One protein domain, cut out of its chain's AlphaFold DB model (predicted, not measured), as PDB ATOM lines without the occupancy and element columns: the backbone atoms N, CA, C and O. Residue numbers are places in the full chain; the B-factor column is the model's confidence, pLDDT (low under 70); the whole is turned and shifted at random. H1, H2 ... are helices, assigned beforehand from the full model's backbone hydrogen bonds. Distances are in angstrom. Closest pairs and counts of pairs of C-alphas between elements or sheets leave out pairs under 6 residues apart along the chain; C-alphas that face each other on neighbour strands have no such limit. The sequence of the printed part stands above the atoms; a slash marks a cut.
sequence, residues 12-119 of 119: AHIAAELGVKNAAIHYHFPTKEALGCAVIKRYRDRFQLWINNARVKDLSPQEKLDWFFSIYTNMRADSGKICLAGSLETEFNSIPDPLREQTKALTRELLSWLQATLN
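What this domain is: This is residues 12 to 119 of the 119 residues of the protein "HTH tetR-type domain-containing protein" of Anaerolineae bacterium CG1_02_58_13 (UniProt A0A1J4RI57). Two long helices, H3 and H7, lie side by side and run the same way, and a third, H5, meets the last residues of H7 and splays away from it as a V. Short H6 packs on H7, and the small helices H1 and H2 make a corner beyond the beginning of H3, away from H5, H6 and H7. The printed part has 108 residues with seven named helices, H1 to H7 in chain order, and no named strand; the class is all helix. It is loose, with a radius of gyration of the C-alphas of 16.2 A, and elongated, spanning 49 by 28 by 23 A.

Where its parts are: Find C-alpha 12 at (-21.015, -13.360, 20.244), where H1 begins; it runs to residue 18. H2 follows at residues 22 to 28. Look next at C-alpha 32, at (-23.478, -3.565, 24.511): from there H3 runs to residue 51, 28.9 A from first to last C-alpha. H4 is four residues, 54 to 57. H5 takes residues 61 to 77 and measures 25.0 A, and H6 takes residues 84 to 89. H7, the longest helix, runs from residue 97 to C-alpha 118 at (-49.684, 0.061, 50.318), 31.4 A.

How they stand to each other: Begin with H7, the hub, which touches three helices. It touches H3 at a shallow tilt of 12 degrees, the same way; the closest C-alphas, of Cys 37 and Leu 99, are 5.6 A apart. With residues 114 to 118 alone it touches residues 61 to 65 of H5, at a steep tilt of 42 degrees, opposite ways; the closest C-alphas are those of Pro 61 and Thr 117, 5.5 A. With residues 103 to 107 alone it touches H6, at a steep tilt of 63 degrees, opposite ways; C-alphas 85 and 103 are the closest, at 6.6 A. The helix packing is mostly crossed, but only just: 1 of 3 such pairs is at a shallow tilt. H3 and H5 are near each other, as are H2 and H3. H4 is close to H5 but not clearly touching, with C-alphas 56 and 64 closest at 6.4 A. H1 and H2 only just touch, with 3 pairs of C-alphas within 8 A, and only at the corner; the closest are those of Ala 15 and Asn 22, 5.4 A, and the lines are about perpendicular at 79 degrees. H1 and H7 are apart. In H1, H3, H6 and H7 every O i to N i+4 pair is within hydrogen-bond range; in H2 2 of 3 are and in H5 11 of 13, while H4 is too short for such a pair.

The domain as a whole: Look for the two C-alphas farthest apart at Lys 21 and Asn 119, 50.0 A. The printed part has no cut and ends at residue 119, the chain's last. No link is long; those from H5 to H6 and from H6 to H7 are short, the others tight. The mean pLDDT of the printed part is 92.8, and no printed residue is under 70.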
ATOM      1  N   ALA A  12     -21.282 -12.021  20.752       94.25
ATOM      2  CA  ALA A  12     -21.015 -13.360  20.244       94.25
ATOM      3  C   ALA A  12     -21.967 -14.405  20.848       94.25
ATOM      4  O   ALA A  12     -22.490 -15.235  20.111       94.25
ATOM      5  N   HIS A  13     -22.255 -14.324  22.155       94.12
ATOM      6  CA  HIS A  13     -23.249 -15.199  22.786       94.12
ATOM      7  C   HIS A  13     -24.646 -15.009  22.175       94.12
ATOM      8  O   HIS A  13     -25.315 -15.988  21.873       94.12
ATOM      9  N   ILE A  14     -25.074 -13.761  21.959       93.94
ATOM     10  CA  ILE A  14     -26.398 -13.458  21.388       93.94
ATOM     11  C   ILE A  14     -26.474 -13.878  19.914       93.94
ATOM     12  O   ILE A  14     -27.478 -14.424  19.476       93.94
ATOM     13  N   ALA A  15     -25.417 -13.630  19.144       95.88
ATOM     14  CA  ALA A  15     -25.327 -13.973  17.733       95.88
ATOM     15  C   ALA A  15     -25.406 -15.489  17.524       95.88
ATOM     16  O   ALA A  15     -26.154 -15.940  16.660       95.88
ATOM     17  N   ALA A  16     -24.682 -16.253  18.349       95.81
ATOM     18  CA  ALA A  16     -24.734 -17.709  18.344       95.81
ATOM     19  C   ALA A  16     -26.143 -18.225  18.669       95.81
ATOM     20  O   ALA A  16     -26.668 -19.042  17.920       95.81
ATOM     21  N   GLU A  17     -26.774 -17.695  19.720       93.56
ATOM     22  CA  GLU A  17     -28.129 -18.087  20.134       93.56
ATOM     23  C   GLU A  17     -29.187 -17.780  19.061       93.56
ATOM     24  O   GLU A  17     -30.088 -18.574  18.815       93.56
ATOM     25  N   LEU A  18     -29.074 -16.630  18.388       95.00
ATOM     26  CA  LEU A  18     -30.027 -16.202  17.359       95.00
ATOM     27  C   LEU A  18     -29.715 -16.755  15.957       95.00
ATOM     28  O   LEU A  18     -30.487 -16.516  15.031       95.00
ATOM     29  N   GLY A  19     -28.581 -17.437  15.763       96.69
ATOM     30  CA  GLY A  19     -28.129 -17.886  14.441       96.69
ATOM     31  C   GLY A  19     -27.831 -16.736  13.465       96.69
ATOM     32  O   GLY A  19     -27.971 -16.900  12.253       96.69
ATOM     33  N   VAL A  20     -27.436 -15.563  13.972       96.44
ATOM     34  CA  VAL A  20     -27.147 -14.363  13.162       96.44
ATOM     35  C   VAL A  20     -25.680 -13.954  13.251       96.44
ATOM     36  O   VAL A  20     -24.923 -14.405  14.105       96.44
ATOM     37  N   LYS A  21     -25.251 -13.051  12.368       96.06
ATOM     38  CA  LYS A  21     -23.910 -12.458  12.440       96.06
ATOM     39  C   LYS A  21     -23.859 -11.386  13.533       96.06
ATOM     40  O   LYS A  21     -24.777 -10.576  13.630       96.06
ATOM     41  N   ASN A  22     -22.733 -11.276  14.245       94.69
ATOM     42  CA  ASN A  22     -22.469 -10.175  15.191       94.69
ATOM     43  C   ASN A  22     -22.750  -8.785  14.590       94.69
ATOM     44  O   ASN A  22     -23.297  -7.916  15.265       94.69
ATOM     45  N   ALA A  23     -22.430  -8.587  13.306       95.44
ATOM     46  CA  ALA A  23     -22.686  -7.339  12.588       95.44
ATOM     47  C   ALA A  23     -24.178  -6.951  12.541       95.44
ATOM     48  O   ALA A  23     -24.493  -5.766  12.588       95.44
ATOM     49  N   ALA A  24     -25.096  -7.924  12.499       96.00
ATOM     50  CA  ALA A  24     -26.535  -7.654  12.507       96.00
ATOM     51  C   ALA A  24     -26.995  -7.085  13.857       96.00
ATOM     52  O   ALA A  24     -27.831  -6.188  13.900       96.00
ATOM     53  N   ILE A  25     -26.410  -7.552  14.964       96.12
ATOM     54  CA  ILE A  25     -26.693  -7.001  16.295       96.12
ATOM     55  C   ILE A  25     -26.127  -5.584  16.396       96.12
ATOM     56  O   ILE A  25     -26.852  -4.679  16.801       96.12
ATOM     57  N   HIS A  26     -24.877  -5.378  15.958       95.94
ATOM     58  CA  HIS A  26     -24.241  -4.055  15.946       95.94
ATOM     59  C   HIS A  26     -25.009  -3.017  15.125       95.94
ATOM     60  O   HIS A  26     -25.047  -1.850  15.503       95.94
ATOM     61  N   TYR A  27     -25.643  -3.439  14.027       96.12
ATOM     62  CA  TYR A  27     -26.483  -2.565  13.213       96.12
ATOM     63  C   TYR A  27     -27.655  -1.969  14.012       96.12
ATOM     64  O   TYR A  27     -27.962  -0.791  13.866       96.12
ATOM     65  N   HIS A  28     -28.290  -2.760  14.884       95.88
ATOM     66  CA  HIS A  28     -29.399  -2.294  15.725       95.88
ATOM     67  C   HIS A  28     -28.936  -1.628  17.020       95.88
ATOM     68  O   HIS A  28     -29.560  -0.681  17.495       95.88
ATOM     69  N   PHE A  29     -27.850  -2.129  17.599       97.06
ATOM     70  CA  PHE A  29     -27.297  -1.652  18.854       97.06
ATOM     71  C   PHE A  29     -25.790  -1.470  18.682       97.06
ATOM     72  O   PHE A  29     -25.050  -2.449  18.708       97.06
ATOM     73  N   PRO A  30     -25.306  -0.227  18.518       95.56
ATOM     74  CA  PRO A  30     -23.887   0.020  18.273       95.56
ATOM     75  C   PRO A  30     -22.980  -0.507  19.391       95.56
ATOM     76  O   PRO A  30     -21.866  -0.956  19.119       95.56
ATOM     77  N   THR A  31     -23.466  -0.491  20.640       96.19
ATOM     78  CA  THR A  31     -22.720  -0.938  21.821       96.19
ATOM     79  C   THR A  31     -23.545  -1.849  22.731       96.19
ATOM     80  O   THR A  31     -24.782  -1.805  22.770       96.19
ATOM     81  N   LYS A  32     -22.851  -2.679  23.520       95.56
ATOM     82  CA  LYS A  32     -23.478  -3.565  24.511       95.56
ATOM     83  C   LYS A  32     -24.300  -2.772  25.531       95.56
ATOM     84  O   LYS A  32     -25.362  -3.234  25.943       95.56
ATOM     85  N   GLU A  33     -23.848  -1.574  25.878       96.44
ATOM     86  CA  GLU A  33     -24.541  -0.634  26.754       96.44
ATOM     87  C   GLU A  33     -25.859  -0.171  26.141       96.44
ATOM     88  O   GLU A  33     -26.889  -0.228  26.807       96.44
ATOM     89  N   ALA A  34     -25.862   0.210  24.859       96.88
ATOM     90  CA  ALA A  34     -27.081   0.615  24.162       96.88
ATOM     91  C   ALA A  34     -28.127  -0.512  24.161       96.88
ATOM     92  O   ALA A  34     -29.300  -0.277  24.462       96.88
ATOM     93  N   LEU A  35     -27.692  -1.753  23.910       97.19
ATOM     94  CA  LEU A  35     -28.558  -2.929  24.022       97.19
ATOM     95  C   LEU A  35     -29.065  -3.129  25.460       97.19
ATOM     96  O   LEU A  35     -30.257  -3.349  25.668       97.19
ATOM     97  N   GLY A  36     -28.184  -3.032  26.457       96.69
ATOM     98  CA  GLY A  36     -28.548  -3.158  27.871       96.69
ATOM     99  C   GLY A  36     -29.603  -2.133  28.294       96.69
ATOM    100  O   GLY A  36     -30.632  -2.506  28.858       96.69
ATOM    101  N   CYS A  37     -29.407  -0.858  27.946       97.81
ATOM    102  CA  CYS A  37     -30.383   0.205  28.183       97.81
ATOM    103  C   CYS A  37     -31.724  -0.085  27.498       97.81
ATOM    104  O   CYS A  37     -32.771   0.079  28.123       97.81
ATOM    105  N   ALA A  38     -31.712  -0.558  26.247       97.56
ATOM    106  CA  ALA A  38     -32.933  -0.911  25.527       97.56
ATOM    107  C   ALA A  38     -33.691  -2.071  26.192       97.56
ATOM    108  O   ALA A  38     -34.920  -2.038  26.285       97.56
ATOM    109  N   VAL A  39     -32.978  -3.071  26.721       96.50
ATOM    110  CA  VAL A  39     -33.585  -4.176  27.477       96.50
ATOM    111  C   VAL A  39     -34.236  -3.675  28.767       96.50
ATOM    112  O   VAL A  39     -35.378  -4.048  29.040       96.50
ATOM    113  N   ILE A  40     -33.558  -2.812  29.534       97.31
ATOM    114  CA  ILE A  40     -34.111  -2.246  30.779       97.31
ATOM    115  C   ILE A  40     -35.328  -1.374  30.474       97.31
ATOM    116  O   ILE A  40     -36.364  -1.516  31.122       97.31
ATOM    117  N   LYS A  41     -35.245  -0.524  29.444       97.25
ATOM    118  CA  LYS A  41     -36.376   0.289  28.990       97.25
ATOM    119  C   LYS A  41     -37.574  -0.581  28.614       97.25
ATOM    120  O   LYS A  41     -38.671  -0.336  29.102       97.25
ATOM    121  N   ARG A  42     -37.370  -1.637  27.821       96.56
ATOM    122  CA  ARG A  42     -38.446  -2.573  27.463       96.56
ATOM    123  C   ARG A  42     -39.075  -3.222  28.699       96.56
ATOM    124  O   ARG A  42     -40.279  -3.459  28.717       96.56
ATOM    125  N   TYR A  43     -38.277  -3.535  29.719       94.75
ATOM    126  CA  TYR A  43     -38.784  -4.098  30.970       94.75
ATOM    127  C   TYR A  43     -39.651  -3.092  31.740       94.75
ATOM    128  O   TYR A  43     -40.748  -3.449  32.161       94.75
ATOM    129  N   ARG A  44     -39.206  -1.834  31.849       96.00
ATOM    130  CA  ARG A  44     -39.987  -0.727  32.431       96.00
ATOM    131  C   ARG A  44     -41.301  -0.514  31.685       96.00
ATOM    132  O   ARG A  44     -42.360  -0.533  32.299       96.00
ATOM    133  N   ASP A  45     -41.252  -0.431  30.356       96.06
ATOM    134  CA  ASP A  45     -42.443  -0.252  29.520       96.06
ATOM    135  C   ASP A  45     -43.451  -1.405  29.736       96.06
ATOM    136  O   ASP A  45     -44.655  -1.180  29.865       96.06
ATOM    137  N   ARG A  46     -42.970  -2.652  29.866       92.56
ATOM    138  CA  ARG A  46     -43.822  -3.806  30.208       92.56
ATOM    139  C   ARG A  46     -44.402  -3.723  31.616       92.56
ATOM    140  O   ARG A  46     -45.562  -4.085  31.790       92.56
ATOM    141  N   PHE A  47     -43.622  -3.276  32.597       92.44
ATOM    142  CA  PHE A  47     -44.113  -3.073  33.957       92.44
ATOM    143  C   PHE A  47     -45.231  -2.025  33.982       92.44
ATOM    144  O   PHE A  47     -46.294  -2.298  34.532       92.44
ATOM    145  N   GLN A  48     -45.053  -0.896  33.287       93.19
ATOM    146  CA  GLN A  48     -46.078   0.144  33.149       93.19
ATOM    147  C   GLN A  48     -47.367  -0.383  32.506       93.19
ATOM    148  O   GLN A  48     -48.459  -0.121  33.006       93.19
ATOM    149  N   LEU A  49     -47.269  -1.162  31.425       92.19
ATOM    150  CA  LEU A  49     -48.447  -1.791  30.808       92.19
ATOM    151  C   LEU A  49     -49.155  -2.759  31.764       92.19
ATOM    152  O   LEU A  49     -50.378  -2.872  31.752       92.19
ATOM    153  N   TRP A  50     -48.381  -3.465  32.578       89.94
ATOM    154  CA  TRP A  50     -48.880  -4.475  33.494       89.94
ATOM    155  C   TRP A  50     -49.601  -3.857  34.705       89.94
ATOM    156  O   TRP A  50     -50.709  -4.293  35.012       89.94
ATOM    157  N   ILE A  51     -49.058  -2.796  35.318       88.50
ATOM    158  CA  ILE A  51     -49.718  -2.086  36.434       88.50
ATOM    159  C   ILE A  51     -50.930  -1.255  35.998       88.50
ATOM    160  O   ILE A  51     -51.859  -1.076  36.781       88.50
ATOM    161  N   ASN A  52     -50.945  -0.762  34.754       88.62
ATOM    162  CA  ASN A  52     -52.064   0.011  34.203       88.62
ATOM    163  C   ASN A  52     -53.137  -0.872  33.545       88.62
ATOM    164  O   ASN A  52     -54.088  -0.363  32.949       88.62
ATOM    165  N   ASN A  53     -52.999  -2.197  33.625       88.69
ATOM    166  CA  ASN A  53     -54.006  -3.115  33.121       88.69
ATOM    167  C   ASN A  53     -55.329  -2.907  33.879       88.69
ATOM    168  O   ASN A  53     -55.351  -2.892  35.108       88.69
ATOM    169  N   ALA A  54     -56.445  -2.792  33.153       84.69
ATOM    170  CA  ALA A  54     -57.766  -2.583  33.750       84.69
ATOM    171  C   ALA A  54     -58.133  -3.662  34.785       84.69
ATOM    172  O   ALA A  54     -58.739  -3.349  35.801       84.69
ATOM    173  N   ARG A  55     -57.690  -4.911  34.579       84.56
ATOM    174  CA  ARG A  55     -57.899  -6.014  35.532       84.56
ATOM    175  C   ARG A  55     -57.153  -5.831  36.847       84.56
ATOM    176  O   ARG A  55     -57.513  -6.483  37.810       84.56
ATOM    177  N   VAL A  56     -56.104  -5.013  36.861       84.75
ATOM    178  CA  VAL A  56     -55.275  -4.731  38.041       84.75
ATOM    179  C   VAL A  56     -55.755  -3.474  38.747       84.75
ATOM    180  O   VAL A  56     -55.668  -3.383  39.966       84.75
ATOM    181  N   LYS A  57     -56.278  -2.501  37.996       82.75
ATOM    182  CA  LYS A  57     -56.660  -1.185  38.516       82.75
ATOM    183  C   LYS A  57     -57.659  -1.271  39.676       82.75
ATOM    184  O   LYS A  57     -57.441  -0.618  40.699       82.75
ATOM    185  N   ASP A  58     -58.674  -2.118  39.530       85.56
ATOM    186  CA  ASP A  58     -59.796  -2.227  40.473       85.56
ATOM    187  C   ASP A  58     -59.585  -3.297  41.558       85.56
ATOM    188  O   ASP A  58     -60.446  -3.493  42.411       85.56
ATOM    189  N   LEU A  59     -58.431  -3.973  41.556       91.44
ATOM    190  CA  LEU A  59     -58.067  -4.927  42.602       91.44
ATOM    191  C   LEU A  59     -57.823  -4.223  43.940       91.44
ATOM    192  O   LEU A  59     -57.327  -3.086  43.995       91.44
ATOM    193  N   SER A  60     -58.100  -4.945  45.025       93.75
ATOM    194  CA  SER A  60     -57.680  -4.543  46.364       93.75
ATOM    195  C   SER A  60     -56.147  -4.442  46.452       93.75
ATOM    196  O   SER A  60     -55.431  -5.072  45.666       93.75
ATOM    197  N   PRO A  61     -55.602  -3.672  47.412       94.00
ATOM    198  CA  PRO A  61     -54.162  -3.619  47.664       94.00
ATOM    199  C   PRO A  61     -53.495  -4.996  47.763       94.00
ATOM    200  O   PRO A  61     -52.458  -5.222  47.143       94.00
ATOM    201  N   GLN A  62     -54.117  -5.939  48.478       94.69
ATOM    202  CA  GLN A  62     -53.584  -7.292  48.642       94.69
ATOM    203  C   GLN A  62     -53.509  -8.037  47.304       94.69
ATOM    204  O   GLN A  62     -52.461  -8.571  46.955       94.69
ATOM    205  N   GLU A  63     -54.581  -8.012  46.513       94.00
ATOM    206  CA  GLU A  63     -54.617  -8.676  45.206       94.00
ATOM    207  C   GLU A  63     -53.620  -8.051  44.215       94.00
ATOM    208  O   GLU A  63     -53.018  -8.763  43.410       94.00
ATOM    209  N   LYS A  64     -53.386  -6.732  44.288       94.25
ATOM    210  CA  LYS A  64     -52.325  -6.061  43.516       94.25
ATOM    211  C   LYS A  64     -50.943  -6.578  43.903       94.25
ATOM    212  O   LYS A  64     -50.123  -6.830  43.021       94.25
ATOM    213  N   LEU A  65     -50.677  -6.750  45.196       93.25
ATOM    214  CA  LEU A  65     -49.411  -7.306  45.675       93.25
ATOM    215  C   LEU A  65     -49.240  -8.765  45.251       93.25
ATOM    216  O   LEU A  65     -48.165  -9.123  44.779       93.25
ATOM    217  N   ASP A  66     -50.286  -9.585  45.341       92.00
ATOM    218  CA  ASP A  66     -50.249 -10.979  44.883       92.00
ATOM    219  C   ASP A  66     -49.947 -11.050  43.383       92.00
ATOM    220  O   ASP A  66     -49.082 -11.814  42.944       92.00
ATOM    221  N   TRP A  67     -50.591 -10.179  42.600       90.00
ATOM    222  CA  TRP A  67     -50.302  -9.993  41.184       90.00
ATOM    223  C   TRP A  67     -48.819  -9.610  40.993       90.00
ATOM    224  O   TRP A  67     -48.108 -10.250  40.219       90.00
ATOM    225  N   PHE A  68     -48.288  -8.653  41.759       90.81
ATOM    226  CA  PHE A  68     -46.878  -8.229  41.681       90.81
ATOM    227  C   PHE A  68     -45.902  -9.345  41.999       90.81
ATOM    228  O   PHE A  68     -44.935  -9.557  41.260       90.81
ATOM    229  N   PHE A  69     -46.171 -10.112  43.049       89.81
ATOM    230  CA  PHE A  69     -45.334 -11.245  43.396       89.81
ATOM    231  C   PHE A  69     -45.425 -12.378  42.367       89.81
ATOM    232  O   PHE A  69     -44.439 -13.092  42.154       89.81
ATOM    233  N   SER A  70     -46.542 -12.470  41.640       88.44
ATOM    234  CA  SER A  70     -46.718 -13.396  40.520       88.44
ATOM    235  C   SER A  70     -45.689 -13.182  39.400       88.44
ATOM    236  O   SER A  70     -45.365 -14.128  38.680       88.44
ATOM    237  N   ILE A  71     -45.135 -11.973  39.242       85.62
ATOM    238  CA  ILE A  71     -44.049 -11.721  38.281       85.62
ATOM    239  C   ILE A  71     -42.855 -12.627  38.599       85.62
ATOM    240  O   ILE A  71     -42.273 -13.224  37.693       85.62
ATOM    241  N   TYR A  72     -42.499 -12.763  39.878       83.12
ATOM    242  CA  TYR A  72     -41.328 -13.529  40.297       83.12
ATOM    243  C   TYR A  72     -41.556 -15.038  40.233       83.12
ATOM    244  O   TYR A  72     -40.626 -15.770  39.890       83.12
ATOM    245  N   THR A  73     -42.769 -15.512  40.529       83.19
ATOM    246  CA  THR A  73     -43.103 -16.940  40.410       83.19
ATOM    247  C   THR A  73     -43.131 -17.375  38.944       83.19
ATOM    248  O   THR A  73     -42.477 -18.357  38.592       83.19
ATOM    249  N   ASN A  74     -43.769 -16.592  38.069       84.06
ATOM    250  CA  ASN A  74     -43.817 -16.856  36.628       84.06
ATOM    251  C   ASN A  74     -42.425 -16.804  35.987       84.06
ATOM    252  O   ASN A  74     -42.085 -17.631  35.148       84.06
ATOM    253  N   MET A  75     -41.595 -15.848  36.403       83.50
ATOM    254  CA  MET A  75     -40.232 -15.708  35.900       83.50
ATOM    255  C   MET A  75     -39.342 -16.899  36.272       83.50
ATOM    256  O   MET A  75     -38.579 -17.357  35.429       83.50
ATOM    257  N   ARG A  76     -39.440 -17.429  37.498       79.75
ATOM    258  CA  ARG A  76     -38.663 -18.618  37.894       79.75
ATOM    259  C   ARG A  76     -39.044 -19.858  37.084       79.75
ATOM    260  O   ARG A  76     -38.173 -20.677  36.804       79.75
ATOM    261  N   ALA A  77     -40.316 -19.985  36.701       81.25
ATOM    262  CA  ALA A  77     -40.784 -21.070  35.841       81.25
ATOM    263  C   ALA A  77     -40.251 -20.967  34.395       81.25
ATOM    264  O   ALA A  77     -40.120 -21.981  33.714       81.25
ATOM    265  N   ASP A  78     -39.896 -19.763  33.937       82.31
ATOM    266  CA  ASP A  78     -39.289 -19.496  32.629       82.31
ATOM    267  C   ASP A  78     -37.763 -19.687  32.695       82.31
ATOM    268  O   ASP A  78     -36.993 -18.737  32.861       82.31
ATOM    269  N   SER A  79     -37.329 -20.947  32.606       79.62
ATOM    270  CA  SER A  79     -35.914 -21.349  32.513       79.62
ATOM    271  C   SER A  79     -35.027 -20.877  33.675       79.62
ATOM    272  O   SER A  79     -33.826 -20.678  33.507       79.62
ATOM    273  N   GLY A  80     -35.599 -20.686  34.870       79.25
ATOM    274  CA  GLY A  80     -34.839 -20.269  36.051       79.25
ATOM    275  C   GLY A  80     -34.359 -18.815  36.008       79.25
ATOM    276  O   GLY A  80     -33.431 -18.463  36.740       79.25
ATOM    277  N   LYS A  81     -34.975 -17.962  35.178       88.75
ATOM    278  CA  LYS A  81     -34.659 -16.528  35.130       88.75
ATOM    279  C   LYS A  81     -34.784 -15.887  36.511       88.75
ATOM    280  O   LYS A  81     -35.663 -16.223  37.308       88.75
ATOM    281  N   ILE A  82     -33.921 -14.906  36.764       89.38
ATOM    282  CA  ILE A  82     -33.935 -14.083  37.978       89.38
ATOM    283  C   ILE A  82     -34.453 -12.668  37.712       89.38
ATOM    284  O   ILE A  82     -34.568 -12.216  36.565       89.38
ATOM    285  N   CYS A  83     -34.783 -11.963  38.802       90.94
ATOM    286  CA  CYS A  83     -35.319 -10.606  38.757       90.94
ATOM    287  C   CYS A  83     -34.347  -9.704  37.997       90.94
ATOM    288  O   CYS A  83     -33.164  -9.666  38.333       90.94
ATOM    289  N   LEU A  84     -34.835  -8.967  36.992       92.81
ATOM    290  CA  LEU A  84     -33.975  -8.072  36.221       92.81
ATOM    291  C   LEU A  84     -33.370  -6.979  37.110       92.81
ATOM    292  O   LEU A  84     -32.167  -6.748  37.025       92.81
ATOM    293  N   ALA A  85     -34.180  -6.350  37.971       93.06
ATOM    294  CA  ALA A  85     -33.691  -5.353  38.921       93.06
ATOM    295  C   ALA A  85     -32.635  -5.972  39.847       93.06
ATOM    296  O   ALA A  85     -31.515  -5.483  39.894       93.06
ATOM    297  N   GLY A  86     -32.935  -7.118  40.469       91.88
ATOM    298  CA  GLY A  86     -31.983  -7.819  41.337       91.88
ATOM    299  C   GLY A  86     -30.665  -8.163  40.636       91.88
ATOM    300  O   GLY A  86     -29.600  -7.914  41.187       91.88
ATOM    301  N   SER A  87     -30.723  -8.655  39.396       93.50
ATOM    302  CA  SER A  87     -29.535  -8.967  38.593       93.50
ATOM    303  C   SER A  87     -28.678  -7.741  38.256       93.50
ATOM    304  O   SER A  87     -27.474  -7.890  38.054       93.50
ATOM    305  N   LEU A  88     -29.286  -6.563  38.110       95.06
ATOM    306  CA  LEU A  88     -28.571  -5.329  37.781       95.06
ATOM    307  C   LEU A  88     -28.023  -4.643  39.024       95.06
ATOM    308  O   LEU A  88     -26.908  -4.134  38.983       95.06
ATOM    309  N   GLU A  89     -28.773  -4.667  40.122       94.06
ATOM    310  CA  GLU A  89     -28.345  -4.122  41.410       94.06
ATOM    311  C   GLU A  89     -27.105  -4.868  41.940       94.06
ATOM    312  O   GLU A  89     -26.171  -4.244  42.440       94.06
ATOM    313  N   THR A  90     -27.005  -6.189  41.731       94.12
ATOM    314  CA  THR A  90     -25.798  -6.962  42.094       94.12
ATOM    315  C   THR A  90     -24.547  -6.562  41.310       94.12
ATOM    316  O   THR A  90     -23.433  -6.763  41.787       94.12
ATOM    317  N   GLU A  91     -24.708  -5.998  40.112       94.50
ATOM    318  CA  GLU A  91     -23.605  -5.534  39.258       94.50
ATOM    319  C   GLU A  91     -23.515  -3.999  39.210       94.50
ATOM    320  O   GLU A  91     -22.764  -3.440  38.413       94.50
ATOM    321  N   PHE A  92     -24.258  -3.286  40.060       95.75
ATOM    322  CA  PHE A  92     -24.487  -1.846  39.917       95.75
ATOM    323  C   PHE A  92     -23.199  -1.008  39.850       95.75
ATOM    324  O   PHE A  92     -23.093  -0.045  39.086       95.75
ATOM    325  N   ASN A  93     -22.185  -1.402  40.617       95.94
ATOM    326  CA  ASN A  93     -20.905  -0.696  40.658       95.94
ATOM    327  C   ASN A  93     -20.018  -0.970  39.432       95.94
ATOM    328  O   ASN A  93     -19.135  -0.165  39.142       95.94
ATOM    329  N   SER A  94     -20.247  -2.066  38.702       95.31
ATOM    330  CA  SER A  94     -19.445  -2.460  37.536       95.31
ATOM    331  C   SER A  94     -20.134  -2.207  36.194       95.31
ATOM    332  O   SER A  94     -19.453  -2.188  35.169       95.31
ATOM    333  N   ILE A  95     -21.451  -1.975  36.168       95.81
ATOM    334  CA  ILE A  95     -22.155  -1.569  34.943       95.81
ATOM    335  C   ILE A  95     -21.895  -0.085  34.599       95.81
ATOM    336  O   ILE A  95     -21.713   0.736  35.502       95.81
ATOM    337  N   PRO A  96     -21.921   0.300  33.308       96.56
ATOM    338  CA  PRO A  96     -21.726   1.690  32.880       96.56
ATOM    339  C   PRO A  96     -22.825   2.655  33.349       96.56
ATOM    340  O   PRO A  96     -23.967   2.249  33.579       96.56
ATOM    341  N   ASP A  97     -22.510   3.955  33.413       97.50
ATOM    342  CA  ASP A  97     -23.429   4.999  33.901       97.50
ATOM    343  C   ASP A  97     -24.810   5.005  33.228       97.50
ATOM    344  O   ASP A  97     -25.810   5.052  33.949       97.50
ATOM    345  N   PRO A  98     -24.934   4.874  31.891       96.56
ATOM    346  CA  PRO A  98     -26.249   4.828  31.257       96.56
ATOM    347  C   PRO A  98     -27.119   3.670  31.762       96.56
ATOM    348  O   PRO A  98     -28.335   3.813  31.878       96.56
ATOM    349  N   LEU A  99     -26.511   2.525  32.096       95.94
ATOM    350  CA  LEU A  99     -27.234   1.401  32.682       95.94
ATOM    351  C   LEU A  99     -27.582   1.666  34.141       95.94
ATOM    352  O   LEU A  99     -28.711   1.375  34.522       95.94
ATOM    353  N   ARG A 100     -26.672   2.249  34.934       97.44
ATOM    354  CA  ARG A 100     -26.978   2.649  36.318       97.44
ATOM    355  C   ARG A 100     -28.208   3.546  36.378       97.44
ATOM    356  O   ARG A 100     -29.098   3.300  37.188       97.44
ATOM    357  N   GLU A 101     -28.301   4.535  35.495       97.62
ATOM    358  CA  GLU A 101     -29.453   5.438  35.451       97.62
ATOM    359  C   GLU A 101     -30.752   4.722  35.055       97.62
ATOM    360  O   GLU A 101     -31.805   4.969  35.650       97.62
ATOM    361  N   GLN A 102     -30.692   3.774  34.114       97.12
ATOM    362  CA  GLN A 102     -31.853   2.948  33.771       97.12
ATOM    363  C   GLN A 102     -32.260   2.003  34.911       97.12
ATOM    364  O   GLN A 102     -33.456   1.852  35.165       97.12
ATOM    365  N   THR A 103     -31.300   1.416  35.631       96.25
ATOM    366  CA  THR A 103     -31.551   0.575  36.812       96.25
ATOM    367  C   THR A 103     -32.216   1.388  37.919       96.25
ATOM    368  O   THR A 103     -33.284   1.008  38.389       96.25
ATOM    369  N   LYS A 104     -31.686   2.576  38.252       97.25
ATOM    370  CA  LYS A 104     -32.321   3.498  39.211       97.25
ATOM    371  C   LYS A 104     -33.737   3.883  38.794       97.25
ATOM    372  O   LYS A 104     -34.606   4.049  39.646       97.25
ATOM    373  N   ALA A 105     -33.978   4.103  37.501       97.25
ATOM    374  CA  ALA A 105     -35.310   4.433  37.003       97.25
ATOM    375  C   ALA A 105     -36.288   3.259  37.174       97.25
ATOM    376  O   ALA A 105     -37.395   3.473  37.661       97.25
ATOM    377  N   LEU A 106     -35.863   2.031  36.860       96.19
ATOM    378  CA  LEU A 106     -36.653   0.824  37.115       96.19
ATOM    379  C   LEU A 106     -36.970   0.670  38.610       96.19
ATOM    380  O   LEU A 106     -38.132   0.506  38.971       96.19
ATOM    381  N   THR A 107     -35.965   0.775  39.481       95.44
ATOM    382  CA  THR A 107     -36.149   0.649  40.934       95.44
ATOM    383  C   THR A 107     -37.101   1.722  41.474       95.44
ATOM    384  O   THR A 107     -38.002   1.403  42.248       95.44
ATOM    385  N   ARG A 108     -36.983   2.978  41.015       96.75
ATOM    386  CA  ARG A 108     -37.920   4.053  41.382       96.75
ATOM    387  C   ARG A 108     -39.355   3.748  40.964       96.75
ATOM    388  O   ARG A 108     -40.249   3.916  41.780       96.75
ATOM    389  N   GLU A 109     -39.583   3.277  39.740       96.12
ATOM    390  CA  GLU A 109     -40.933   2.934  39.270       96.12
ATOM    391  C   GLU A 109     -41.574   1.810  40.091       96.12
ATOM    392  O   GLU A 109     -42.743   1.918  40.463       96.12
ATOM    393  N   LEU A 110     -40.806   0.762  40.409       94.88
ATOM    394  CA  LEU A 110     -41.270  -0.341  41.253       94.88
ATOM    395  C   LEU A 110     -41.659   0.167  42.649       94.88
ATOM    396  O   LEU A 110     -42.749  -0.133  43.135       94.88
ATOM    397  N   LEU A 111     -40.789   0.966  43.276       95.19
ATOM    398  CA  LEU A 111     -41.021   1.504  44.616       95.19
ATOM    399  C   LEU A 111     -42.200   2.476  44.655       95.19
ATOM    400  O   LEU A 111     -43.032   2.362  45.549       95.19
ATOM    401  N   SER A 112     -42.310   3.391  43.689       95.81
ATOM    402  CA  SER A 112     -43.431   4.335  43.626       95.81
ATOM    403  C   SER A 112     -44.770   3.619  43.481       95.81
ATOM    404  O   SER A 112     -45.737   3.996  44.142       95.81
ATOM    405  N   TRP A 113     -44.837   2.563  42.665       95.19
ATOM    406  CA  TRP A 113     -46.063   1.782  42.530       95.19
ATOM    407  C   TRP A 113     -46.401   0.996  43.806       95.19
ATOM    408  O   TRP A 113     -47.555   0.998  44.238       95.19
ATOM    409  N   LEU A 114     -45.406   0.373  44.448       94.69
ATOM    410  CA  LEU A 114     -45.604  -0.338  45.716       94.69
ATOM    411  C   LEU A 114     -46.072   0.607  46.830       94.69
ATOM    412  O   LEU A 114     -47.026   0.291  47.532       94.69
ATOM    413  N   GLN A 115     -45.458   1.787  46.957       95.94
ATOM    414  CA  GLN A 115     -45.867   2.813  47.923       95.94
ATOM    415  C   GLN A 115     -47.310   3.269  47.691       95.94
ATOM    416  O   GLN A 115     -48.080   3.353  48.640       95.94
ATOM    417  N   ALA A 116     -47.696   3.520  46.437       93.69
ATOM    418  CA  ALA A 116     -49.065   3.904  46.096       93.69
ATOM    419  C   ALA A 116     -50.091   2.775  46.307       93.69
ATOM    420  O   ALA A 116     -51.278   3.051  46.410       93.69
ATOM    421  N   THR A 117     -49.648   1.516  46.332       93.69
ATOM    422  CA  THR A 117     -50.516   0.352  46.564       93.69
ATOM    423  C   THR A 117     -50.706   0.066  48.053       93.69
ATOM    424  O   THR A 117     -51.755  -0.436  48.437       93.69
ATOM    425  N   LEU A 118     -49.694   0.348  48.878       89.81
ATOM    426  CA  LEU A 118     -49.684   0.061  50.318       89.81
ATOM    427  C   LEU A 118     -50.283   1.178  51.189       89.81
ATOM    428  O   LEU A 118     -50.613   0.910  52.344       89.81
ATOM    429  N   ASN A 119     -50.373   2.399  50.658       77.50
ATOM    430  CA  ASN A 119     -50.991   3.558  51.312       77.50
ATOM    431  C   ASN A 119     -52.493   3.626  51.024       77.50
ATOM    432  O   ASN A 119     -53.231   4.041  51.943       77.50
TER     433      ASN A 119